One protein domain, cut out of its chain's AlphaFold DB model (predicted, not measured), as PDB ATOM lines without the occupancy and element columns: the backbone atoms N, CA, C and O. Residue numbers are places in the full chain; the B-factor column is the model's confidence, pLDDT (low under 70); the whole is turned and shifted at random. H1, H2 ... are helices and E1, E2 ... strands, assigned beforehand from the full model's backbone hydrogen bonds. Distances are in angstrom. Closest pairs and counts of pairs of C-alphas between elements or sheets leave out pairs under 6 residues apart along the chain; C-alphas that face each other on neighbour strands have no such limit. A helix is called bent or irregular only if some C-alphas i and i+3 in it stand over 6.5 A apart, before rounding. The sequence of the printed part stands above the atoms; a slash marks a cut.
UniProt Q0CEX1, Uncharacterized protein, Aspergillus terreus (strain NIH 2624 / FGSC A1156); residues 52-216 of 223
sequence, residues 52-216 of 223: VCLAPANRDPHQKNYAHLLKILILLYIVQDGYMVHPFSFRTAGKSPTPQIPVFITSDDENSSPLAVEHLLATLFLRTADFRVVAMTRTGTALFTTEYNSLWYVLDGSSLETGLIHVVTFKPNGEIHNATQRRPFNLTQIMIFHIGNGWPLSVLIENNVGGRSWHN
ATOM      1  N   VAL A  52       7.543   0.478 -11.683       92.06
ATOM      2  CA  VAL A  52       7.932   0.448 -13.095       92.06
ATOM      3  C   VAL A  52       8.535   1.785 -13.526       92.06
ATOM      4  O   VAL A  52       8.062   2.842 -13.121       92.06
ATOM      5  N   CYS A  53       9.550   1.737 -14.388       92.50
ATOM      6  CA  CYS A  53      10.136   2.890 -15.063       92.50
ATOM      7  C   CYS A  53       9.942   2.763 -16.580       92.50
ATOM      8  O   CYS A  53      10.448   1.828 -17.197       92.50
ATOM      9  N   LEU A  54       9.203   3.702 -17.170       91.88
ATOM     10  CA  LEU A  54       8.923   3.789 -18.608       91.88
ATOM     11  C   LEU A  54       9.952   4.653 -19.343       91.88
ATOM     12  O   LEU A  54      10.145   4.522 -20.549       91.88
ATOM     13  N   ALA A  55      10.611   5.557 -18.615       89.00
ATOM     14  CA  ALA A  55      11.649   6.402 -19.176       89.00
ATOM     15  C   ALA A  55      12.990   5.659 -19.257       89.00
ATOM     16  O   ALA A  55      13.353   4.930 -18.325       89.00
ATOM     17  N   PRO A  56      13.773   5.884 -20.324       88.19
ATOM     18  CA  PRO A  56      15.129   5.380 -20.385       88.19
ATOM     19  C   PRO A  56      15.984   6.129 -19.355       88.19
ATOM     20  O   PRO A  56      16.062   7.360 -19.353       88.19
ATOM     21  N   ALA A  57      16.618   5.380 -18.457       86.94
ATOM     22  CA  ALA A  57      17.430   5.924 -17.370       86.94
ATOM     23  C   ALA A  57      18.748   5.154 -17.226       86.94
ATOM     24  O   ALA A  57      19.194   4.871 -16.120       86.94
ATOM     25  N   ASN A  58      19.364   4.789 -18.350       86.25
ATOM     26  CA  ASN A  58      20.683   4.162 -18.375       86.25
ATOM     27  C   ASN A  58      21.785   5.201 -18.133       86.25
ATOM     28  O   ASN A  58      21.622   6.374 -18.468       86.25
ATOM     29  N   ARG A  59      22.934   4.763 -17.596       85.50
ATOM     30  CA  ARG A  59      24.107   5.638 -17.394       85.50
ATOM     31  C   ARG A  59      24.601   6.278 -18.687       85.50
ATOM     32  O   ARG A  59      25.156   7.360 -18.631       85.50
ATOM     33  N   ASP A  60      24.406   5.621 -19.817       84.31
ATOM     34  CA  ASP A  60      24.753   6.106 -21.147       84.31
ATOM     35  C   ASP A  60      23.639   5.624 -22.095       84.31
ATOM     36  O   ASP A  60      23.247   4.456 -21.970       84.31
ATOM     37  N   PRO A  61      23.023   6.473 -22.944       86.44
ATOM     38  CA  PRO A  61      23.223   7.923 -23.121       86.44
ATOM     39  C   PRO A  61      22.408   8.821 -22.170       86.44
ATOM     40  O   PRO A  61      22.517  10.045 -22.207       86.44
ATOM     41  N   HIS A  62      21.597   8.252 -21.274       87.81
ATOM     42  CA  HIS A  62      20.612   9.003 -20.481       87.81
ATOM     43  C   HIS A  62      21.102   9.403 -19.077       87.81
ATOM     44  O   HIS A  62      20.376   9.261 -18.090       87.81
ATOM     45  N   GLN A  63      22.317   9.957 -18.983       91.62
ATOM     46  CA  GLN A  63      22.981  10.322 -17.716       91.62
ATOM     47  C   GLN A  63      22.096  11.144 -16.767       91.62
ATOM     48  O   GLN A  63      22.024  10.855 -15.572       91.62
ATOM     49  N   LYS A  64      21.384  12.145 -17.303       91.12
ATOM     50  CA  LYS A  64      20.479  13.004 -16.525       91.12
ATOM     51  C   LYS A  64      19.334  12.204 -15.895       91.12
ATOM     52  O   LYS A  64      19.103  12.300 -14.692       91.12
ATOM     53  N   ASN A  65      18.665  11.372 -16.691       92.31
ATOM     54  CA  ASN A  65      17.572  10.519 -16.229       92.31
ATOM     55  C   ASN A  65      18.063   9.495 -15.203       92.31
ATOM     56  O   ASN A  65      17.398   9.284 -14.194       92.31
ATOM     57  N   TYR A  66      19.249   8.915 -15.411       92.75
ATOM     58  CA  TYR A  66      19.883   8.024 -14.439       92.75
ATOM     59  C   TYR A  66      20.146   8.737 -13.103       92.75
ATOM     60  O   TYR A  66      19.799   8.214 -12.044       92.75
ATOM     61  N   ALA A  67      20.694   9.956 -13.127       93.50
ATOM     62  CA  ALA A  67      20.929  10.744 -11.917       93.50
ATOM     63  C   ALA A  67      19.621  11.092 -11.187       93.50
ATOM     64  O   ALA A  67      19.551  11.004  -9.961       93.50
ATOM     65  N   HIS A  68      18.573  11.460 -11.925       93.94
ATOM     66  CA  HIS A  68      17.259  11.747 -11.354       93.94
ATOM     67  C   HIS A  68      16.605  10.497 -10.760       93.94
ATOM     68  O   HIS A  68      16.099  10.549  -9.638       93.94
ATOM     69  N   LEU A  69      16.686   9.360 -11.454       93.69
ATOM     70  CA  LEU A  69      16.224   8.079 -10.937       93.69
ATOM     71  C   LEU A  69      16.950   7.727  -9.636       93.69
ATOM     72  O   LEU A  69      16.295   7.390  -8.658       93.69
ATOM     73  N   LEU A  70      18.280   7.855  -9.580       92.50
ATOM     74  CA  LEU A  70      19.031   7.613  -8.345       92.50
ATOM     75  C   LEU A  70      18.564   8.512  -7.199       92.50
ATOM     76  O   LEU A  70      18.376   8.021  -6.090       92.50
ATOM     77  N   LYS A  71      18.336   9.807  -7.455       92.00
ATOM     78  CA  LYS A  71      17.794  10.729  -6.446       92.00
ATOM     79  C   LYS A  71      16.427  10.248  -5.948       92.00
ATOM     80  O   LYS A  71      16.226  10.173  -4.742       92.00
ATOM     81  N   ILE A  72      15.520   9.868  -6.849       92.62
ATOM     82  CA  ILE A  72      14.203   9.311  -6.500       92.62
ATOM     83  C   ILE A  72      14.351   8.051  -5.641       92.62
ATOM     84  O   ILE A  72      13.712   7.960  -4.596       92.62
ATOM     85  N   LEU A  73      15.211   7.111  -6.047       90.69
ATOM     86  CA  LEU A  73      15.458   5.878  -5.301       90.69
ATOM     87  C   LEU A  73      15.994   6.180  -3.904       90.69
ATOM     88  O   LEU A  73      15.449   5.665  -2.941       90.69
ATOM     89  N   ILE A  74      16.982   7.066  -3.764       88.38
ATOM     90  CA  ILE A  74      17.503   7.488  -2.455       88.38
ATOM     91  C   ILE A  74      16.378   8.058  -1.582       88.38
ATOM     92  O   ILE A  74      16.261   7.680  -0.420       88.38
ATOM     93  N   LEU A  75      15.517   8.916  -2.142       88.25
ATOM     94  CA  LEU A  75      14.385   9.503  -1.419       88.25
ATOM     95  C   LEU A  75      13.341   8.459  -0.974       88.25
ATOM     96  O   LEU A  75      12.635   8.720  -0.004       88.25
ATOM     97  N   LEU A  76      13.236   7.295  -1.632       86.88
ATOM     98  CA  LEU A  76      12.377   6.186  -1.173       86.88
ATOM     99  C   LEU A  76      12.922   5.493   0.084       86.88
ATOM    100  O   LEU A  76      12.147   4.913   0.841       86.88
ATOM    101  N   TYR A  77      14.239   5.546   0.310       78.56
ATOM    102  CA  TYR A  77      14.884   5.004   1.513       78.56
ATOM    103  C   TYR A  77      14.997   6.034   2.644       78.56
ATOM    104  O   TYR A  77      15.469   5.693   3.730       78.56
ATOM    105  N   ILE A  78      14.574   7.286   2.426       68.44
ATOM    106  CA  ILE A  78      14.543   8.279   3.500       68.44
ATOM    107  C   ILE A  78      13.413   7.937   4.467       68.44
ATOM    108  O   ILE A  78      12.242   7.854   4.101       68.44
ATOM    109  N   VAL A  79      13.798   7.771   5.728       57.00
ATOM    110  CA  VAL A  79      12.897   7.529   6.852       57.00
ATOM    111  C   VAL A  79      12.134   8.816   7.147       57.00
ATOM    112  O   VAL A  79      12.727   9.805   7.579       57.00
ATOM    113  N   GLN A  80      10.819   8.801   6.944       53.50
ATOM    114  CA  GLN A  80       9.931   9.842   7.450       53.50
ATOM    115  C   GLN A  80       9.133   9.303   8.644       53.50
ATOM    116  O   GLN A  80       8.672   8.162   8.632       53.50
ATOM    117  N   ASP A  81       8.981  10.128   9.681       52.31
ATOM    118  CA  ASP A  81       8.059   9.907  10.805       52.31
ATOM    119  C   ASP A  81       8.281   8.606  11.607       52.31
ATOM    120  O   ASP A  81       7.345   8.037  12.161       52.31
ATOM    121  N   GLY A  82       9.528   8.124  11.694       53.69
ATOM    122  CA  GLY A  82       9.898   6.962  12.518       53.69
ATOM    123  C   GLY A  82       9.520   5.595  11.931       53.69
ATOM    124  O   GLY A  82       9.811   4.567  12.543       53.69
ATOM    125  N   TYR A  83       8.928   5.558  10.736       59.03
ATOM    126  CA  TYR A  83       8.618   4.315  10.033       59.03
ATOM    127  C   TYR A  83       9.843   3.825   9.254       59.03
ATOM    128  O   TYR A  83      10.269   4.435   8.277       59.03
ATOM    129  N   MET A  84      10.420   2.702   9.691       60.12
ATOM    130  CA  MET A  84      11.686   2.158   9.168       60.12
ATOM    131  C   MET A  84      11.548   1.271   7.921       60.12
ATOM    132  O   MET A  84      12.453   0.496   7.618       60.12
ATOM    133  N   VAL A  85      10.422   1.320   7.207       74.75
ATOM    134  CA  VAL A  85      10.159   0.368   6.119       74.75
ATOM    135  C   VAL A  85      10.006   1.096   4.795       74.75
ATOM    136  O   VAL A  85       9.213   2.027   4.667       74.75
ATOM    137  N   HIS A  86      10.773   0.649   3.802       82.25
ATOM    138  CA  HIS A  86      10.701   1.164   2.443       82.25
ATOM    139  C   HIS A  86       9.296   0.897   1.862       82.25
ATOM    140  O   HIS A  86       8.745  -0.194   2.059       82.25
ATOM    141  N   PRO A  87       8.693   1.846   1.116       83.06
ATOM    142  CA  PRO A  87       7.308   1.730   0.656       83.06
ATOM    143  C   PRO A  87       7.062   0.479  -0.196       83.06
ATOM    144  O   PRO A  87       5.964  -0.044  -0.205       83.06
ATOM    145  N   PHE A  88       8.071  -0.069  -0.867       82.75
ATOM    146  CA  PHE A  88       7.937  -1.303  -1.661       82.75
ATOM    147  C   PHE A  88       8.486  -2.570  -0.985       82.75
ATOM    148  O   PHE A  88       8.739  -3.553  -1.669       82.75
ATOM    149  N   SER A  89       8.698  -2.569   0.338       76.88
ATOM    150  CA  SER A  89       9.108  -3.778   1.082       76.88
ATOM    151  C   SER A  89       7.971  -4.777   1.317       76.88
ATOM    152  O   SER A  89       8.216  -5.905   1.738       76.88
ATOM    153  N   PHE A  90       6.725  -4.372   1.072       70.69
ATOM    154  CA  PHE A  90       5.554  -5.235   1.190       70.69
ATOM    155  C   PHE A  90       5.080  -5.700  -0.194       70.69
ATOM    156  O   PHE A  90       5.267  -5.003  -1.191       70.69
ATOM    157  N   ARG A  91       4.400  -6.854  -0.255       66.62
ATOM    158  CA  ARG A  91       3.931  -7.480  -1.511       66.62
ATOM    159  C   ARG A  91       2.846  -6.697  -2.285       66.62
ATOM    160  O   ARG A  91       2.313  -7.183  -3.278       66.62
ATOM    161  N   THR A  92       2.483  -5.479  -1.889       63.44
ATOM    162  CA  THR A  92       1.476  -4.679  -2.622       63.44
ATOM    163  C   THR A  92       1.996  -4.055  -3.900       63.44
ATOM    164  O   THR A  92       1.256  -3.992  -4.882       63.44
ATOM    165  N   ALA A  93       3.290  -3.729  -3.962       59.09
ATOM    166  CA  ALA A  93       3.969  -3.501  -5.237       59.09
ATOM    167  C   ALA A  93       4.145  -4.813  -6.041       59.09
ATOM    168  O   ALA A  93       4.877  -4.838  -7.025       59.09
ATOM    169  N   GLY A  94       3.472  -5.896  -5.637       71.75
ATOM    170  CA  GLY A  94       3.566  -7.234  -6.197       71.75
ATOM    171  C   GLY A  94       4.792  -7.949  -5.663       71.75
ATOM    172  O   GLY A  94       4.908  -8.162  -4.457       71.75
ATOM    173  N   LYS A  95       5.740  -8.287  -6.536       69.69
ATOM    174  CA  LYS A  95       7.040  -8.775  -6.069       69.69
ATOM    175  C   LYS A  95       7.725  -7.664  -5.267       69.69
ATOM    176  O   LYS A  95       7.799  -6.532  -5.737       69.69
ATOM    177  N   SER A  96       8.236  -7.991  -4.081       64.06
ATOM    178  CA  SER A  96       9.107  -7.106  -3.295       64.06
ATOM    179  C   SER A  96      10.563  -7.499  -3.559       64.06
ATOM    180  O   SER A  96      11.141  -8.247  -2.760       64.06
ATOM    181  N   PRO A  97      11.173  -7.088  -4.689       63.91
ATOM    182  CA  PRO A  97      12.578  -7.362  -4.913       63.91
ATOM    183  C   PRO A  97      13.411  -6.608  -3.879       63.91
ATOM    184  O   PRO A  97      13.154  -5.450  -3.554       63.91
ATOM    185  N   THR A  98      14.433  -7.275  -3.368       68.31
ATOM    186  CA  THR A  98      15.540  -6.641  -2.659       68.31
ATOM    187  C   THR A  98      16.754  -6.717  -3.581       68.31
ATOM    188  O   THR A  98      17.205  -7.833  -3.856       68.31
ATOM    189  N   PRO A  99      17.282  -5.587  -4.086       74.12
ATOM    190  CA  PRO A  99      16.880  -4.195  -3.817       74.12
ATOM    191  C   PRO A  99      15.573  -3.761  -4.520       74.12
ATOM    192  O   PRO A  99      15.243  -4.276  -5.588       74.12
ATOM    193  N   GLN A 100      14.860  -2.773  -3.953       85.19
ATOM    194  CA  GLN A 100      13.606  -2.233  -4.509       85.19
ATOM    195  C   GLN A 100      13.844  -1.285  -5.704       85.19
ATOM    196  O   GLN A 100      13.659  -0.072  -5.617       85.19
ATOM    197  N   ILE A 101      14.281  -1.846  -6.831       87.00
ATOM    198  CA  ILE A 101      14.555  -1.138  -8.096       87.00
ATOM    199  C   ILE A 101      13.375  -1.346  -9.051       87.00
ATOM    200  O   ILE A 101      12.878  -2.469  -9.102       87.00
ATOM    201  N   PRO A 102      12.915  -0.333  -9.813       89.75
ATOM    202  CA  PRO A 102      11.790  -0.501 -10.727       89.75
ATOM    203  C   PRO A 102      12.117  -1.457 -11.879       89.75
ATOM    204  O   PRO A 102      13.261  -1.546 -12.328       89.75
ATOM    205  N   VAL A 103      11.090  -2.122 -12.412       89.12
ATOM    206  CA  VAL A 103      11.200  -2.809 -13.705       89.12
ATOM    207  C   VAL A 103      11.244  -1.763 -14.806       89.12
ATOM    208  O   VAL A 103      10.369  -0.904 -14.880       89.12
ATOM    209  N   PHE A 104      12.236  -1.849 -15.683       87.94
ATOM    210  CA  PHE A 104      12.312  -0.988 -16.854       87.94
ATOM    211  C   PHE A 104      11.458  -1.562 -17.979       87.94
ATOM    212  O   PHE A 104      11.645  -2.706 -18.390       87.94
ATOM    213  N   ILE A 105      10.529  -0.754 -18.478       85.56
ATOM    214  CA  ILE A 105       9.753  -1.049 -19.679       85.56
ATOM    215  C   ILE A 105      10.098   0.033 -20.683       85.56
ATOM    216  O   ILE A 105       9.436   1.062 -20.776       85.56
ATOM    217  N   THR A 106      11.186  -0.194 -21.401       71.06
ATOM    218  CA  THR A 106      11.589   0.669 -22.500       71.06
ATOM    219  C   THR A 106      10.940   0.186 -23.789       71.06
ATOM    220  O   THR A 106      10.667  -1.008 -23.963       71.06
ATOM    221  N   SER A 107      10.679   1.128 -24.689       66.00
ATOM    222  CA  SER A 107      10.446   0.775 -26.083       66.00
ATOM    223  C   SER A 107      11.752   0.265 -26.687       66.00
ATOM    224  O   SER A 107      12.820   0.789 -26.367       66.00
ATOM    225  N   ASP A 108      11.666  -0.760 -27.529       59.84
ATOM    226  CA  ASP A 108      12.826  -1.331 -28.220       59.84
ATOM    227  C   ASP A 108      13.305  -0.425 -29.378       59.84
ATOM    228  O   ASP A 108      14.404  -0.608 -29.894       59.84
ATOM    229  N   ASP A 109      12.505   0.586 -29.747       60.31
ATOM    230  CA  ASP A 109      12.813   1.570 -30.787       60.31
ATOM    231  C   ASP A 109      13.249   2.914 -30.185       60.31
ATOM    232  O   ASP A 109      12.434   3.646 -29.612       60.31
ATOM    233  N   GLU A 110      14.510   3.301 -30.403       57.78
ATOM    234  CA  GLU A 110      15.075   4.591 -29.959       57.78
ATOM    235  C   GLU A 110      14.359   5.819 -30.560       57.78
ATOM    236  O   GLU A 110      14.416   6.908 -29.995       57.78
ATOM    237  N   ASN A 111      13.642   5.642 -31.676       57.00
ATOM    238  CA  ASN A 111      12.871   6.697 -32.348       57.00
ATOM    239  C   ASN A 111      11.389   6.741 -31.949       57.00
ATOM    240  O   ASN A 111      10.632   7.567 -32.464       57.00
ATOM    241  N   SER A 112      10.941   5.836 -31.082       62.25
ATOM    242  CA  SER A 112       9.544   5.801 -30.655       62.25
ATOM    243  C   SER A 112       9.279   6.807 -29.535       62.25
ATOM    244  O   SER A 112      10.150   7.121 -28.721       62.25
ATOM    245  N   SER A 113       8.055   7.337 -29.494       64.44
ATOM    246  CA  SER A 113       7.638   8.214 -28.403       64.44
ATOM    247  C   SER A 113       7.752   7.491 -27.054       64.44
ATOM    248  O   SER A 113       7.499   6.285 -26.991       64.44
ATOM    249  N   PRO A 114       8.100   8.208 -25.967       69.94
ATOM    250  CA  PRO A 114       8.171   7.622 -24.636       69.94
ATOM    251  C   PRO A 114       6.876   6.889 -24.294       69.94
ATOM    252  O   PRO A 114       5.781   7.404 -24.533       69.94
ATOM    253  N   LEU A 115       7.006   5.690 -23.725       81.75
ATOM    254  CA  LEU A 115       5.852   4.908 -23.316       81.75
ATOM    255  C   LEU A 115       5.093   5.663 -22.220       81.75
ATOM    256  O   LEU A 115       5.644   5.973 -21.164       81.75
ATOM    257  N   ALA A 116       3.826   5.953 -22.493       85.69
ATOM    258  CA  ALA A 116       2.956   6.661 -21.571       85.69
ATOM    259  C   ALA A 116       2.268   5.689 -20.594       85.69
ATOM    260  O   ALA A 116       2.127   4.491 -20.870       85.69
ATOM    261  N   VAL A 117       1.848   6.200 -19.434       90.25
ATOM    262  CA  VAL A 117       1.283   5.390 -18.339       90.25
ATOM    263  C   VAL A 117      -0.006   4.682 -18.769       90.25
ATOM    264  O   VAL A 117      -0.273   3.561 -18.338       90.25
ATOM    265  N   GLU A 118      -0.775   5.293 -19.668       90.69
ATOM    266  CA  GLU A 118      -2.033   4.771 -20.213       90.69
ATOM    267  C   GLU A 118      -1.832   3.469 -20.998       90.69
ATOM    268  O   GLU A 118      -2.750   2.663 -21.126       90.69
ATOM    269  N   HIS A 119      -0.623   3.240 -21.513       87.94
ATOM    270  CA  HIS A 119      -0.287   2.067 -22.315       87.94
ATOM    271  C   HIS A 119       0.419   0.970 -21.513       87.94
ATOM    272  O   HIS A 119       0.779  -0.064 -22.075       87.94
ATOM    273  N   LEU A 120       0.596   1.151 -20.200       89.31
ATOM    274  CA  LEU A 120       1.376   0.247 -19.356       89.31
ATOM    275  C   LEU A 120       0.882  -1.208 -19.414       89.31
ATOM    276  O   LEU A 120       1.667  -2.108 -19.714       89.31
ATOM    277  N   LEU A 121      -0.408  -1.451 -19.155       88.94
ATOM    278  CA  LEU A 121      -0.944  -2.820 -19.112       88.94
ATOM    279  C   LEU A 121      -0.911  -3.495 -20.486       88.94
ATOM    280  O   LEU A 121      -0.569  -4.673 -20.595       88.94
ATOM    281  N   ALA A 122      -1.197  -2.736 -21.545       86.75
ATOM    282  CA  ALA A 122      -1.095  -3.228 -22.913       86.75
ATOM    283  C   ALA A 122       0.346  -3.650 -23.244       86.75
ATOM    284  O   ALA A 122       0.575  -4.760 -23.725       86.75
ATOM    285  N   THR A 123       1.333  -2.816 -22.915       86.31
ATOM    286  CA  THR A 123       2.746  -3.126 -23.164       86.31
ATOM    287  C   THR A 123       3.256  -4.295 -22.328       86.31
ATOM    288  O   THR A 123       4.107  -5.055 -22.794       86.31
ATOM    289  N   LEU A 124       2.748  -4.470 -21.108       84.94
ATOM    290  CA  LEU A 124       3.132  -5.592 -20.255       84.94
ATOM    291  C   LEU A 124       2.572  -6.922 -20.749       84.94
ATOM    292  O   LEU A 124       3.309  -7.906 -20.784       84.94
ATOM    293  N   PHE A 125       1.295  -6.954 -21.134       85.19
ATOM    294  CA  PHE A 125       0.573  -8.216 -21.307       85.19
ATOM    295  C   PHE A 125       0.172  -8.531 -22.738       85.19
ATOM    296  O   PHE A 125       0.190  -9.694 -23.132       85.19
ATOM    297  N   LEU A 126      -0.156  -7.519 -23.543       85.00
ATOM    298  CA  LEU A 126      -0.489  -7.747 -24.948       85.00
ATOM    299  C   LEU A 126       0.776  -7.962 -25.775       85.00
ATOM    300  O   LEU A 126       0.814  -8.885 -26.583       85.00
ATOM    301  N   ARG A 127       1.841  -7.184 -25.526       79.56
ATOM    302  CA  ARG A 127       3.130  -7.360 -26.226       79.56
ATOM    303  C   ARG A 127       3.742  -8.740 -25.979       79.56
ATOM    304  O   ARG A 127       4.347  -9.316 -26.874       79.56
ATOM    305  N   THR A 128       3.594  -9.260 -24.764       77.12
ATOM    306  CA  THR A 128       4.125 -10.572 -24.362       77.12
ATOM    307  C   THR A 128       3.157 -11.723 -24.638       77.12
ATOM    308  O   THR A 128       3.546 -12.879 -24.479       77.12
ATOM    309  N   ALA A 129       1.928 -11.416 -25.074       80.62
ATOM    310  CA  ALA A 129       0.834 -12.367 -25.236       80.62
ATOM    311  C   ALA A 129       0.598 -13.231 -23.977       80.62
ATOM    312  O   ALA A 129       0.420 -14.448 -24.064       80.62
ATOM    313  N   ASP A 130       0.608 -12.608 -22.792       81.12
ATOM    314  CA  ASP A 130       0.341 -13.308 -21.533       81.12
ATOM    315  C   ASP A 130      -1.170 -13.504 -21.325       81.12
ATOM    316  O   ASP A 130      -1.866 -12.705 -20.699       81.12
ATOM    317  N   PHE A 131      -1.702 -14.600 -21.866       80.62
ATOM    318  CA  PHE A 131      -3.131 -14.925 -21.786       80.62
ATOM    319  C   PHE A 131      -3.596 -15.380 -20.397       80.62
ATOM    320  O   PHE A 131      -4.788 -15.587 -20.195       80.62
ATOM    321  N   ARG A 132      -2.691 -15.518 -19.419       81.12
ATOM    322  CA  ARG A 132      -3.085 -15.806 -18.027       81.12
ATOM    323  C   ARG A 132      -3.772 -14.603 -17.385       81.12
ATOM    324  O   ARG A 132      -4.540 -14.759 -16.445       81.12
ATOM    325  N   VAL A 133      -3.491 -13.410 -17.905       79.38
ATOM    326  CA  VAL A 133      -3.905 -12.131 -17.317       79.38
ATOM    327  C   VAL A 133      -4.745 -11.280 -18.267       79.38
ATOM    328  O   VAL A 133      -5.234 -10.220 -17.877       79.38
ATOM    329  N   VAL A 134      -4.928 -11.751 -19.503       86.19
ATOM    330  CA  VAL A 134      -5.693 -11.088 -20.558       86.19
ATOM    331  C   VAL A 134      -6.789 -12.017 -21.058       86.19
ATOM    332  O   VAL A 134      -6.524 -13.117 -21.535       86.19
ATOM    333  N   ALA A 135      -8.016 -11.517 -21.034       87.50
ATOM    334  CA  ALA A 135      -9.136 -12.042 -21.797       87.50
ATOM    335  C   ALA A 135      -9.495 -11.067 -22.925       87.50
ATOM    336  O   ALA A 135      -9.125  -9.895 -22.899       87.50
ATOM    337  N   MET A 136     -10.241 -11.531 -23.924       88.62
ATOM    338  CA  MET A 136     -10.734 -10.681 -25.007       88.62
ATOM    339  C   MET A 136     -12.245 -10.836 -25.135       88.62
ATOM    340  O   MET A 136     -12.767 -11.951 -25.125       88.62
ATOM    341  N   THR A 137     -12.963  -9.720 -25.245       88.06
ATOM    342  CA  THR A 137     -14.400  -9.746 -25.527       88.06
ATOM    343  C   THR A 137     -14.655 -10.201 -26.962       88.06
ATOM    344  O   THR A 137     -13.789 -10.117 -27.834       88.06
ATOM    345  N   ARG A 138     -15.897 -10.601 -27.260       88.25
ATOM    346  CA  ARG A 138     -16.319 -10.935 -28.630       88.25
ATOM    347  C   ARG A 138     -16.091  -9.790 -29.631       88.25
ATOM    348  O   ARG A 138     -15.928 -10.050 -30.816       88.25
ATOM    349  N   THR A 139     -16.091  -8.542 -29.164       91.00
ATOM    350  CA  THR A 139     -15.867  -7.342 -29.984       91.00
ATOM    351  C   THR A 139     -14.388  -6.975 -30.131       91.00
ATOM    352  O   THR A 139     -14.087  -5.935 -30.705       91.00
ATOM    353  N   GLY A 140     -13.465  -7.795 -29.618       84.19
ATOM    354  CA  GLY A 140     -12.023  -7.562 -29.731       84.19
ATOM    355  C   GLY A 140     -11.441  -6.626 -28.668       84.19
ATOM    356  O   GLY A 140     -10.319  -6.154 -28.823       84.19
ATOM    357  N   THR A 141     -12.168  -6.339 -27.586       87.56
ATOM    358  CA  THR A 141     -11.658  -5.509 -26.485       87.56
ATOM    359  C   THR A 141     -10.864  -6.375 -25.514       87.56
ATOM    360  O   THR A 141     -11.397  -7.350 -24.984       87.56
ATOM    361  N   ALA A 142      -9.603  -6.021 -25.261       88.25
ATOM    362  CA  ALA A 142      -8.802  -6.677 -24.234       88.25
ATOM    363  C   ALA A 142      -9.309  -6.302 -22.833       88.25
ATOM    364  O   ALA A 142      -9.571  -5.135 -22.545       88.25
ATOM    365  N   LEU A 143      -9.438  -7.306 -21.971       90.06
ATOM    366  CA  LEU A 143      -9.761  -7.171 -20.560       90.06
ATOM    367  C   LEU A 143      -8.633  -7.780 -19.730       90.06
ATOM    368  O   LEU A 143      -8.245  -8.925 -19.945       90.06
ATOM    369  N   PHE A 144      -8.137  -7.022 -18.767       87.62
ATOM    370  CA  PHE A 144      -7.126  -7.431 -17.805       87.62
ATOM    371  C   PHE A 144      -7.805  -7.939 -16.530       87.62
ATOM    372  O   PHE A 144      -8.834  -7.401 -16.106       87.62
ATOM    373  N   THR A 145      -7.252  -8.988 -15.919       80.75
ATOM    374  CA  THR A 145      -7.840  -9.579 -14.707       80.75
ATOM    375  C   THR A 145      -7.809  -8.601 -13.526       80.75
ATOM    376  O   THR A 145      -6.940  -7.732 -13.410       80.75
ATOM    377  N   THR A 146      -8.768  -8.744 -12.607       69.81
ATOM    378  CA  THR A 146      -8.908  -7.868 -11.429       69.81
ATOM    379  C   THR A 146      -7.768  -8.013 -10.425       69.81
ATOM    380  O   THR A 146      -7.557  -7.109  -9.623       69.81
ATOM    381  N   GLU A 147      -6.980  -9.087 -10.499       66.75
ATOM    382  CA  GLU A 147      -5.756  -9.280  -9.703       66.75
ATOM    383  C   GLU A 147      -4.689  -8.193  -9.970       66.75
ATOM    384  O   GLU A 147      -3.774  -7.976  -9.166       66.75
ATOM    385  N   TYR A 148      -4.835  -7.447 -11.072       65.62
ATOM    386  CA  TYR A 148      -3.995  -6.300 -11.432       65.62
ATOM    387  C   TYR A 148      -4.644  -4.943 -11.146       65.62
ATOM    388  O   TYR A 148      -4.008  -3.909 -11.371       65.62
ATOM    389  N   ASN A 149      -5.849  -4.934 -10.568       69.56
ATOM    390  CA  ASN A 149      -6.509  -3.745 -10.028       69.56
ATOM    391  C   ASN A 149      -5.950  -3.383  -8.636       69.56
ATOM    392  O   ASN A 149      -6.675  -3.254  -7.652       69.56
ATOM    393  N   SER A 150      -4.627  -3.272  -8.555       84.44
ATOM    394  CA  SER A 150      -3.888  -2.806  -7.381       84.44
ATOM    395  C   SER A 150      -3.203  -1.481  -7.713       84.44
ATOM    396  O   SER A 150      -3.251  -1.015  -8.853       84.44
ATOM    397  N   LEU A 151      -2.550  -0.866  -6.728       90.88
ATOM    398  CA  LEU A 151      -1.714   0.306  -6.968       90.88
ATOM    399  C   LEU A 151      -0.512  -0.052  -7.852       90.88
ATOM    400  O   LEU A 151       0.229  -1.000  -7.574       90.88
ATOM    401  N   TRP A 152      -0.311   0.754  -8.886       92.75
ATOM    402  CA  TRP A 152       0.884   0.784  -9.718       92.75
ATOM    403  C   TRP A 152       1.674   2.053  -9.429       92.75
ATOM    404  O   TRP A 152       1.094   3.129  -9.278       92.75
ATOM    405  N   TYR A 153       2.994   1.915  -9.375       93.69
ATOM    406  CA  TYR A 153       3.941   2.989  -9.113       93.69
ATOM    407  C   TYR A 153       4.793   3.182 -10.358       93.69
ATOM    408  O   TYR A 153       5.603   2.320 -10.695       93.69
ATOM    409  N   VAL A 154       4.584   4.283 -11.068       94.94
ATOM    410  CA  VAL A 154       5.130   4.462 -12.414       94.94
ATOM    411  C   VAL A 154       6.016   5.699 -12.465       94.94
ATOM    412  O   VAL A 154       5.636   6.770 -11.992       94.94
ATOM    413  N   LEU A 155       7.205   5.525 -13.037       94.44
ATOM    414  CA  LEU A 155       8.153   6.580 -13.369       94.44
ATOM    415  C   LEU A 155       8.194   6.743 -14.887       94.44
ATOM    416  O   LEU A 155       8.743   5.900 -15.592       94.44
ATOM    417  N   ASP A 156       7.615   7.814 -15.399       92.19
ATOM    418  CA  ASP A 156       7.740   8.235 -16.795       92.19
ATOM    419  C   ASP A 156       8.810   9.338 -16.940       92.19
ATOM    420  O   ASP A 156       9.542   9.653 -15.997       92.19
ATOM    421  N   GLY A 157       8.929   9.935 -18.130       89.62
ATOM    422  CA  GLY A 157       9.893  11.018 -18.354       89.62
ATOM    423  C   GLY A 157       9.631  12.214 -17.436       89.62
ATOM    424  O   GLY A 157      10.556  12.731 -16.808       89.62
ATOM    425  N   SER A 158       8.357  12.587 -17.278       91.56
ATOM    426  CA  SER A 158       7.954  13.702 -16.420       91.56
ATOM    427  C   SER A 158       8.229  13.426 -14.937       91.56
ATOM    428  O   SER A 158       8.618  14.326 -14.193       91.56
ATOM    429  N   SER A 159       8.124  12.172 -14.499       93.31
ATOM    430  CA  SER A 159       8.464  11.725 -13.147       93.31
ATOM    431  C   SER A 159       9.935  11.933 -12.841       93.31
ATOM    432  O   SER A 159      10.286  12.422 -11.770       93.31
ATOM    433  N   LEU A 160      10.810  11.586 -13.790       92.69
ATOM    434  CA  LEU A 160      12.243  11.802 -13.628       92.69
ATOM    435  C   LEU A 160      12.567  13.295 -13.575       92.69
ATOM    436  O   LEU A 160      13.435  13.698 -12.814       92.69
ATOM    437  N   GLU A 161      11.867  14.142 -14.321       92.06
ATOM    438  CA  GLU A 161      12.079  15.594 -14.275       92.06
ATOM    439  C   GLU A 161      11.545  16.244 -12.996       92.06
ATOM    440  O   GLU A 161      12.197  17.119 -12.429       92.06
ATOM    441  N   THR A 162      10.376  15.811 -12.529       93.19
ATOM    442  CA  THR A 162       9.665  16.423 -11.398       93.19
ATOM    443  C   THR A 162       9.967  15.758 -10.060       93.19
ATOM    444  O   THR A 162       9.615  16.298  -9.013       93.19
ATOM    445  N   GLY A 163      10.583  14.577 -10.050       93.25
ATOM    446  CA  GLY A 163      10.807  13.789  -8.839       93.25
ATOM    447  C   GLY A 163       9.518  13.278  -8.188       93.25
ATOM    448  O   GLY A 163       9.529  12.955  -7.000       93.25
ATOM    449  N   LEU A 164       8.406  13.258  -8.926       94.50
ATOM    450  CA  LEU A 164       7.123  12.720  -8.481       94.50
ATOM    451  C   LEU A 164       6.918  11.327  -9.072       94.50
ATOM    452  O   LEU A 164       7.306  11.068 -10.201       94.50
ATOM    453  N   ILE A 165       6.292  10.434  -8.313       94.94
ATOM    454  CA  ILE A 165       5.933   9.085  -8.751       94.94
ATOM    455  C   ILE A 165       4.433   9.056  -9.022       94.94
ATOM    456  O   ILE A 165       3.645   9.493  -8.173       94.94
ATOM    457  N   HIS A 166       4.029   8.526 -10.177       95.75
ATOM    458  CA  HIS A 166       2.619   8.266 -10.447       95.75
ATOM    459  C   HIS A 166       2.153   7.075  -9.622       95.75
ATOM    460  O   HIS A 166       2.749   6.003  -9.675       95.75
ATOM    461  N   VAL A 167       1.060   7.261  -8.894       95.19
ATOM    462  CA  VAL A 167       0.313   6.191  -8.238       95.19
ATOM    463  C   VAL A 167      -0.995   6.048  -8.994       95.19
ATOM    464  O   VAL A 167      -1.794   6.987  -9.012       95.19
ATOM    465  N   VAL A 168      -1.197   4.907  -9.651       95.31
ATOM    466  CA  VAL A 168      -2.341   4.692 -10.547       95.31
ATOM    467  C   VAL A 168      -3.021   3.354 -10.295       95.31
ATOM    468  O   VAL A 168      -2.398   2.386  -9.871       95.31
ATOM    469  N   THR A 169      -4.316   3.306 -10.578       93.81
ATOM    470  CA  THR A 169      -5.104   2.069 -10.682       93.81
ATOM    471  C   THR A 169      -5.752   2.029 -12.052       93.81
ATOM    472  O   THR A 169      -6.163   3.079 -12.551       93.81
ATOM    473  N   PHE A 170      -5.910   0.841 -12.621       92.12
ATOM    474  CA  PHE A 170      -6.500   0.654 -13.942       92.12
ATOM    475  C   PHE A 170      -7.878   0.001 -13.855       92.12
ATOM    476  O   PHE A 170      -8.146  -0.823 -12.984       92.12
ATOM    477  N   LYS A 171      -8.753   0.357 -14.792       91.12
ATOM    478  CA  LYS A 171      -9.997  -0.360 -15.062       91.12
ATOM    479  C   LYS A 171      -9.680  -1.699 -15.747       91.12
ATOM    480  O   LYS A 171      -8.615  -1.839 -16.351       91.12
ATOM    481  N   PRO A 172     -10.628  -2.654 -15.772       89.38
ATOM    482  CA  PRO A 172     -10.438  -3.920 -16.478       89.38
ATOM    483  C   PRO A 172     -10.118  -3.774 -17.969       89.38
ATOM    484  O   PRO A 172      -9.463  -4.637 -18.523       89.38
ATOM    485  N   ASN A 173     -10.529  -2.697 -18.640       88.00
ATOM    486  CA  ASN A 173     -10.188  -2.456 -20.050       88.00
ATOM    487  C   ASN A 173      -8.793  -1.831 -20.259       88.00
ATOM    488  O   ASN A 173      -8.424  -1.532 -21.390       88.00
ATOM    489  N   GLY A 174      -8.027  -1.610 -19.188       88.50
ATOM    490  CA  GLY A 174      -6.685  -1.032 -19.238       88.50
ATOM    491  C   GLY A 174      -6.632   0.488 -19.143       88.50
ATOM    492  O   GLY A 174      -5.543   1.042 -19.045       88.50
ATOM    493  N   GLU A 175      -7.775   1.174 -19.125       91.06
ATOM    494  CA  GLU A 175      -7.803   2.621 -18.910       91.06
ATOM    495  C   GLU A 175      -7.429   2.979 -17.473       91.06
ATOM    496  O   GLU A 175      -7.732   2.245 -16.531       91.06
ATOM    497  N   ILE A 176      -6.852   4.163 -17.276       93.38
ATOM    498  CA  ILE A 176      -6.634   4.704 -15.935       93.38
ATOM    499  C   ILE A 176      -7.994   4.905 -15.248       93.38
ATOM    500  O   ILE A 176      -8.901   5.551 -15.775       93.38
ATOM    501  N   HIS A 177      -8.138   4.335 -14.053       94.00
ATOM    502  CA  HIS A 177      -9.314   4.508 -13.207       94.00
ATOM    503  C   HIS A 177      -9.145   5.689 -12.249       94.00
ATOM    504  O   HIS A 177      -9.976   6.590 -12.232       94.00
ATOM    505  N   ASN A 178      -8.048   5.696 -11.491       95.19
ATOM    506  CA  ASN A 178      -7.654   6.777 -10.592       95.19
ATOM    507  C   ASN A 178      -6.151   6.991 -10.733       95.19
ATOM    508  O   ASN A 178      -5.403   6.028 -10.924       95.19
ATOM    509  N   ALA A 179      -5.716   8.239 -10.606       95.31
ATOM    510  CA  ALA A 179      -4.312   8.597 -10.672       95.31
ATOM    511  C   ALA A 179      -4.003   9.751  -9.727       95.31
ATOM    512  O   ALA A 179      -4.800  10.670  -9.533       95.31
ATOM    513  N   THR A 180      -2.809   9.720  -9.153       95.25
ATOM    514  CA  THR A 180      -2.243  10.850  -8.430       95.25
ATOM    515  C   THR A 180      -0.723  10.819  -8.519       95.25
ATOM    516  O   THR A 180      -0.139   9.810  -8.904       95.25
ATOM    517  N   GLN A 181      -0.073  11.920  -8.164       95.19
ATOM    518  CA  GLN A 181       1.383  12.020  -8.121       95.19
ATOM    519  C   GLN A 181       1.846  12.301  -6.696       95.19
ATOM    520  O   GLN A 181       1.218  13.075  -5.960       95.19
ATOM    521  N   ARG A 182       2.928  11.642  -6.281       93.44
ATOM    522  CA  ARG A 182       3.450  11.735  -4.915       93.44
ATOM    523  C   ARG A 182       4.962  11.752  -4.891       93.44
ATOM    524  O   ARG A 182       5.613  11.071  -5.676       93.44
ATOM    525  N   ARG A 183       5.521  12.507  -3.952       91.81
ATOM    526  CA  ARG A 183       6.952  12.438  -3.663       91.81
ATOM    527  C   ARG A 183       7.306  11.074  -3.063       91.81
ATOM    528  O   ARG A 183       6.486  10.518  -2.331       91.81
ATOM    529  N   PRO A 184       8.528  10.574  -3.302       90.62
ATOM    530  CA  PRO A 184       8.974   9.272  -2.814       90.62
ATOM    531  C   PRO A 184       8.721   9.032  -1.319       90.62
ATOM    532  O   PRO A 184       8.088   8.045  -0.956       90.62
ATOM    533  N   PHE A 185       9.115   9.973  -0.459       86.38
ATOM    534  CA  PHE A 185       8.961   9.855   0.998       86.38
ATOM    535  C   PHE A 185       7.496   9.863   1.477       86.38
ATOM    536  O   PHE A 185       7.186   9.347   2.546       86.38
ATOM    537  N   ASN A 186       6.567  10.383   0.668       89.12
ATOM    538  CA  ASN A 186       5.139  10.392   0.986       89.12
ATOM    539  C   ASN A 186       4.441   9.061   0.640       89.12
ATOM    540  O   ASN A 186       3.275   8.861   0.996       89.12
ATOM    541  N   LEU A 187       5.117   8.143  -0.063       89.69
ATOM    542  CA  LEU A 187       4.528   6.864  -0.467       89.69
ATOM    543  C   LEU A 187       4.364   5.881   0.692       89.69
ATOM    544  O   LEU A 187       3.460   5.049   0.639       89.69
ATOM    545  N   THR A 188       5.169   5.994   1.752       86.25
ATOM    546  CA  THR A 188       5.058   5.128   2.937       86.25
ATOM    547  C   THR A 188       3.674   5.233   3.570       86.25
ATOM    548  O   THR A 188       3.058   4.219   3.889       86.25
ATOM    549  N   GLN A 189       3.120   6.444   3.667       87.06
ATOM    550  CA  GLN A 189       1.773   6.634   4.203       87.06
ATOM    551  C   GLN A 189       0.711   5.988   3.300       87.06
ATOM    552  O   GLN A 189      -0.161   5.274   3.787       87.06
ATOM    553  N   ILE A 190       0.802   6.184   1.980       89.62
ATOM    554  CA  ILE A 190      -0.112   5.561   1.003       89.62
ATOM    555  C   ILE A 190      -0.114   4.047   1.149       89.62
ATOM    556  O   ILE A 190      -1.172   3.430   1.200       89.62
ATOM    557  N   MET A 191       1.076   3.470   1.263       86.75
ATOM    558  CA  MET A 191       1.275   2.046   1.464       86.75
ATOM    559  C   MET A 191       0.627   1.535   2.751       86.75
ATOM    560  O   MET A 191      -0.074   0.528   2.710       86.75
ATOM    561  N   ILE A 192       0.807   2.240   3.871       85.06
ATOM    562  CA  ILE A 192       0.220   1.860   5.163       85.06
ATOM    563  C   ILE A 192      -1.308   1.848   5.094       85.06
ATOM    564  O   ILE A 192      -1.918   0.871   5.512       85.06
ATOM    565  N   PHE A 193      -1.941   2.890   4.553       89.25
ATOM    566  CA  PHE A 193      -3.406   2.934   4.473       89.25
ATOM    567  C   PHE A 193      -3.961   1.945   3.443       89.25
ATOM    568  O   PHE A 193      -5.005   1.336   3.676       89.25
ATOM    569  N   HIS A 194      -3.262   1.744   2.326       89.25
ATOM    570  CA  HIS A 194      -3.672   0.768   1.324       89.25
ATOM    571  C   HIS A 194      -3.585  -0.671   1.855       89.25
ATOM    572  O   HIS A 194      -4.547  -1.417   1.724       89.25
ATOM    573  N   ILE A 195      -2.473  -1.051   2.500       83.50
ATOM    574  CA  ILE A 195      -2.297  -2.390   3.090       83.50
ATOM    575  C   ILE A 195      -3.133  -2.553   4.347       83.50
ATOM    576  O   ILE A 195      -3.928  -3.480   4.453       83.50
ATOM    577  N   GLY A 196      -2.885  -1.692   5.331       83.06
ATOM    578  CA  GLY A 196      -3.382  -1.860   6.689       83.06
ATOM    579  C   GLY A 196      -4.893  -1.716   6.766       83.06
ATOM    580  O   GLY A 196      -5.534  -2.454   7.507       83.06
ATOM    581  N   ASN A 197      -5.462  -0.814   5.960       87.44
ATOM    582  CA  ASN A 197      -6.893  -0.519   5.992       87.44
ATOM    583  C   ASN A 197      -7.637  -0.967   4.724       87.44
ATOM    584  O   ASN A 197      -8.852  -0.796   4.653       87.44
ATOM    585  N   GLY A 198      -6.942  -1.491   3.707       88.50
ATOM    586  CA  GLY A 198      -7.562  -1.901   2.443       88.50
ATOM    587  C   GLY A 198      -8.109  -0.738   1.608       88.50
ATOM    588  O   GLY A 198      -9.013  -0.935   0.798       88.50
ATOM    589  N   TRP A 199      -7.630   0.493   1.823       92.69
ATOM    590  CA  TRP A 199      -8.215   1.666   1.170       92.69
ATOM    591  C   TRP A 199      -7.902   1.699  -0.334       92.69
ATOM    592  O   TRP A 199      -6.730   1.581  -0.716       92.69
ATOM    593  N   PRO A 200      -8.907   1.907  -1.206       92.88
ATOM    594  CA  PRO A 200      -8.674   2.094  -2.633       92.88
ATOM    595  C   PRO A 200      -8.033   3.460  -2.912       92.88
ATOM    596  O   PRO A 200      -8.119   4.388  -2.104       92.88
ATOM    597  N   LEU A 201      -7.423   3.611  -4.095       93.88
ATOM    598  CA  LEU A 201      -6.719   4.842  -4.472       93.88
ATOM    599  C   LEU A 201      -7.603   6.096  -4.408       93.88
ATOM    600  O   LEU A 201      -7.125   7.145  -3.989       93.88
ATOM    601  N   SER A 202      -8.883   5.992  -4.774       95.38
ATOM    602  CA  SER A 202      -9.839   7.103  -4.683       95.38
ATOM    603  C   SER A 202      -9.937   7.664  -3.259       95.38
ATOM    604  O   SER A 202      -9.739   8.858  -3.054       95.38
ATOM    605  N   VAL A 203     -10.112   6.795  -2.260       96.25
ATOM    606  CA  VAL A 203     -10.202   7.180  -0.842       96.25
ATOM    607  C   VAL A 203      -8.882   7.774  -0.343       96.25
ATOM    608  O   VAL A 203      -8.887   8.746   0.415       96.25
ATOM    609  N   LEU A 204      -7.738   7.243  -0.789       95.06
ATOM    610  CA  LEU A 204      -6.418   7.798  -0.457       95.06
ATOM    611  C   LEU A 204      -6.252   9.227  -0.999       95.06
ATOM    612  O   LEU A 204      -5.687  10.085  -0.316       95.06
ATOM    613  N   ILE A 205      -6.750   9.489  -2.211       95.38
ATOM    614  CA  ILE A 205      -6.730  10.817  -2.835       95.38
ATOM    615  C   ILE A 205      -7.641  11.780  -2.068       95.38
ATOM    616  O   ILE A 205      -7.178  12.851  -1.674       95.38
ATOM    617  N   GLU A 206      -8.891  11.390  -1.808       95.50
ATOM    618  CA  GLU A 206      -9.882  12.201  -1.083       95.50
ATOM    619  C   GLU A 206      -9.376  12.623   0.304       95.50
ATOM    620  O   GLU A 206      -9.492  13.784   0.702       95.50
ATOM    621  N   ASN A 207      -8.722  11.702   1.013       95.25
ATOM    622  CA  ASN A 207      -8.187  11.942   2.352       95.25
ATOM    623  C   ASN A 207      -6.785  12.577   2.355       95.25
ATOM    624  O   ASN A 207      -6.202  12.767   3.420       95.25
ATOM    625  N   ASN A 208      -6.238  12.946   1.190       93.50
ATOM    626  CA  ASN A 208      -4.895  13.522   1.048       93.50
ATOM    627  C   ASN A 208      -3.791  12.664   1.696       93.50
ATOM    628  O   ASN A 208      -2.829  13.192   2.264       93.50
ATOM    629  N   VAL A 209      -3.918  11.338   1.610       91.50
ATOM    630  CA  VAL A 209      -2.894  10.407   2.093       91.50
ATOM    631  C   VAL A 209      -1.628  10.568   1.245       91.50
ATOM    632  O   VAL A 209      -1.686  10.717   0.017       91.50
ATOM    633  N   GLY A 210      -0.468  10.593   1.903       89.06
ATOM    634  CA  GLY A 210       0.798  11.010   1.296       89.06
ATOM    635  C   GLY A 210       0.901  12.531   1.124       89.06
ATOM    636  O   GLY A 210       1.642  13.021   0.271       89.06
ATOM    637  N   GLY A 211       0.122  13.289   1.892       89.62
ATOM    638  CA  GLY A 211       0.148  14.744   1.913       89.62
ATOM    639  C   GLY A 211      -0.671  15.422   0.809       89.62
ATOM    640  O   GLY A 211      -0.931  14.894  -0.270       89.62
ATOM    641  N   ARG A 212      -1.053  16.668   1.100       87.69
ATOM    642  CA  ARG A 212      -1.720  17.599   0.171       87.69
ATOM    643  C   ARG A 212      -0.821  18.020  -1.001       87.69
ATOM    644  O   ARG A 212       0.392  17.811  -0.975       87.69
ATOM    645  N   SER A 213      -1.402  18.691  -1.997       84.06
ATOM    646  CA  SER A 213      -0.712  19.138  -3.220       84.06
ATOM    647  C   SER A 213       0.584  19.918  -2.961       84.06
ATOM    648  O   SER A 213       1.592  19.677  -3.619       84.06
ATOM    649  N   TRP A 214       0.617  20.800  -1.958       85.88
ATOM    650  CA  TRP A 214       1.820  21.580  -1.648       85.88
ATOM    651  C   TRP A 214       2.964  20.764  -1.033       85.88
ATOM    652  O   TRP A 214       4.115  21.180  -1.151       85.88
ATOM    653  N   HIS A 215       2.676  19.608  -0.424       85.38
ATOM    654  CA  HIS A 215       3.702  18.659   0.024       85.38
ATOM    655  C   HIS A 215       4.282  17.856  -1.147       85.38
ATOM    656  O   HIS A 215       5.352  17.271  -1.017       85.38
ATOM    657  N   ASN A 216       3.593  17.839  -2.293       89.31
ATOM    658  CA  ASN A 216       3.943  17.073  -3.486       89.31
ATOM    659  C   ASN A 216       4.273  17.983  -4.681       89.31
ATOM    660  O   ASN A 216       3.975  17.654  -5.824       89.31
TER     661      ASN A 216
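What this domain is: This is residues 52 to 216 of the 223 residues of an uncharacterized protein of Aspergillus terreus (strain NIH 2624 / FGSC A1156) (UniProt Q0CEX1). A small three-stranded sheet, E3, E4 and E5, lies in the middle of the domain, with H5 over E5, with H1 and H3 near the end of the sheet where E3 ends and E4 begins, and with H4 starting at that same end, where its residues 184 to 187 meet H1, and running on from there to H5, which it meets with its residues 190 to 194. Toward the other end, H2 lies between this sheet and a separate hairpin, E1 and E2, while a long stretch with no named element, residues 77 to 116, joins H1 to H2. The printed part has 165 residues, with the order H1 H2 E1 E2 E3 H3 E4 E5 H4 H5 H6; the larger sheet runs E3, E4, E5, antiparallel throughout. The class is mixed, helices and strands, though under half of the residues are in named elements. The whole is compact, with a radius of gyration of the C-alphas of 16.1 A and spans of 51 by 42 by 30 A.

Where its parts are: In the larger sheet E3 is residues 152 to 155, E4 residues 165 to 170, 15.9 A long, and E5 residues 176 to 182, 16.5 A. H3 is residues 157 to 162. H4, residues 184 to 197, is 20.6 A long, H5 is residues 201 to 206, and H6, residues 213 to 216, ends at C-alpha 216 (3.943, 17.073, -3.486). H1, residues 63 to 76, begins at C-alpha 63 (22.981, 10.322, -17.716) and is 20.1 A long. H2, residues 117 to 126, is 14.8 A long and irregular, with C-alphas 118 and 121 7.7 A apart. E1 is residues 134 to 136 and E2 residues 142 to 144.

How they stand to each other: E4 is the inner strand; N 154 and O 166 of E3 and E4 are 2.9 A apart, and N 167 and O 180 of the hairpin E4 and E5 2.8 A. H5 is on the sheet, over E5, at a height of 8.6 A, and only just across the strands, at 61 degrees to E5 on the local plane. H3, H4 and H6 only graze the sheet. H4, with residues 190 to 194 alone, touches H5, about perpendicular at 74 degrees; the closest C-alphas, of Ile 190 and Leu 204, are 6.8 A apart. H1 touches H3 at a steep tilt of 61 degrees, closest at the C-alphas of His 68 and Leu 160, 5.5 A. With residues 72 to 76 alone H1 touches H4, closest at the C-alphas of Leu 76 and Pro 184, 4.9 A. H2 is on the sheet, over E4, and stands up from it at 49 degrees; its closest C-alpha pair with E1 is Phe 125 and Val 134, 6.9 A. In the hairpin E1 and E2, N 135 and O 143 are 2.8 A apart. Each O i to N i+4 pair is within hydrogen-bond range in H1, H3 and H5, against 4 of 6 in H2 and 7 of 10 in H4; H6 is too short for such a pair.

The domain as a whole: The C-alphas farthest apart, of Gly 82 and Arg 138, are 52.0 A apart. The printed part has no cut, and the link from H1 to H2, 40 residues, is long. Mean pLDDT of the printed part is 84.4; residues 78 to 84, 91 to 93, 95 to 98, 107 to 114 and 146 to 149 are under 70.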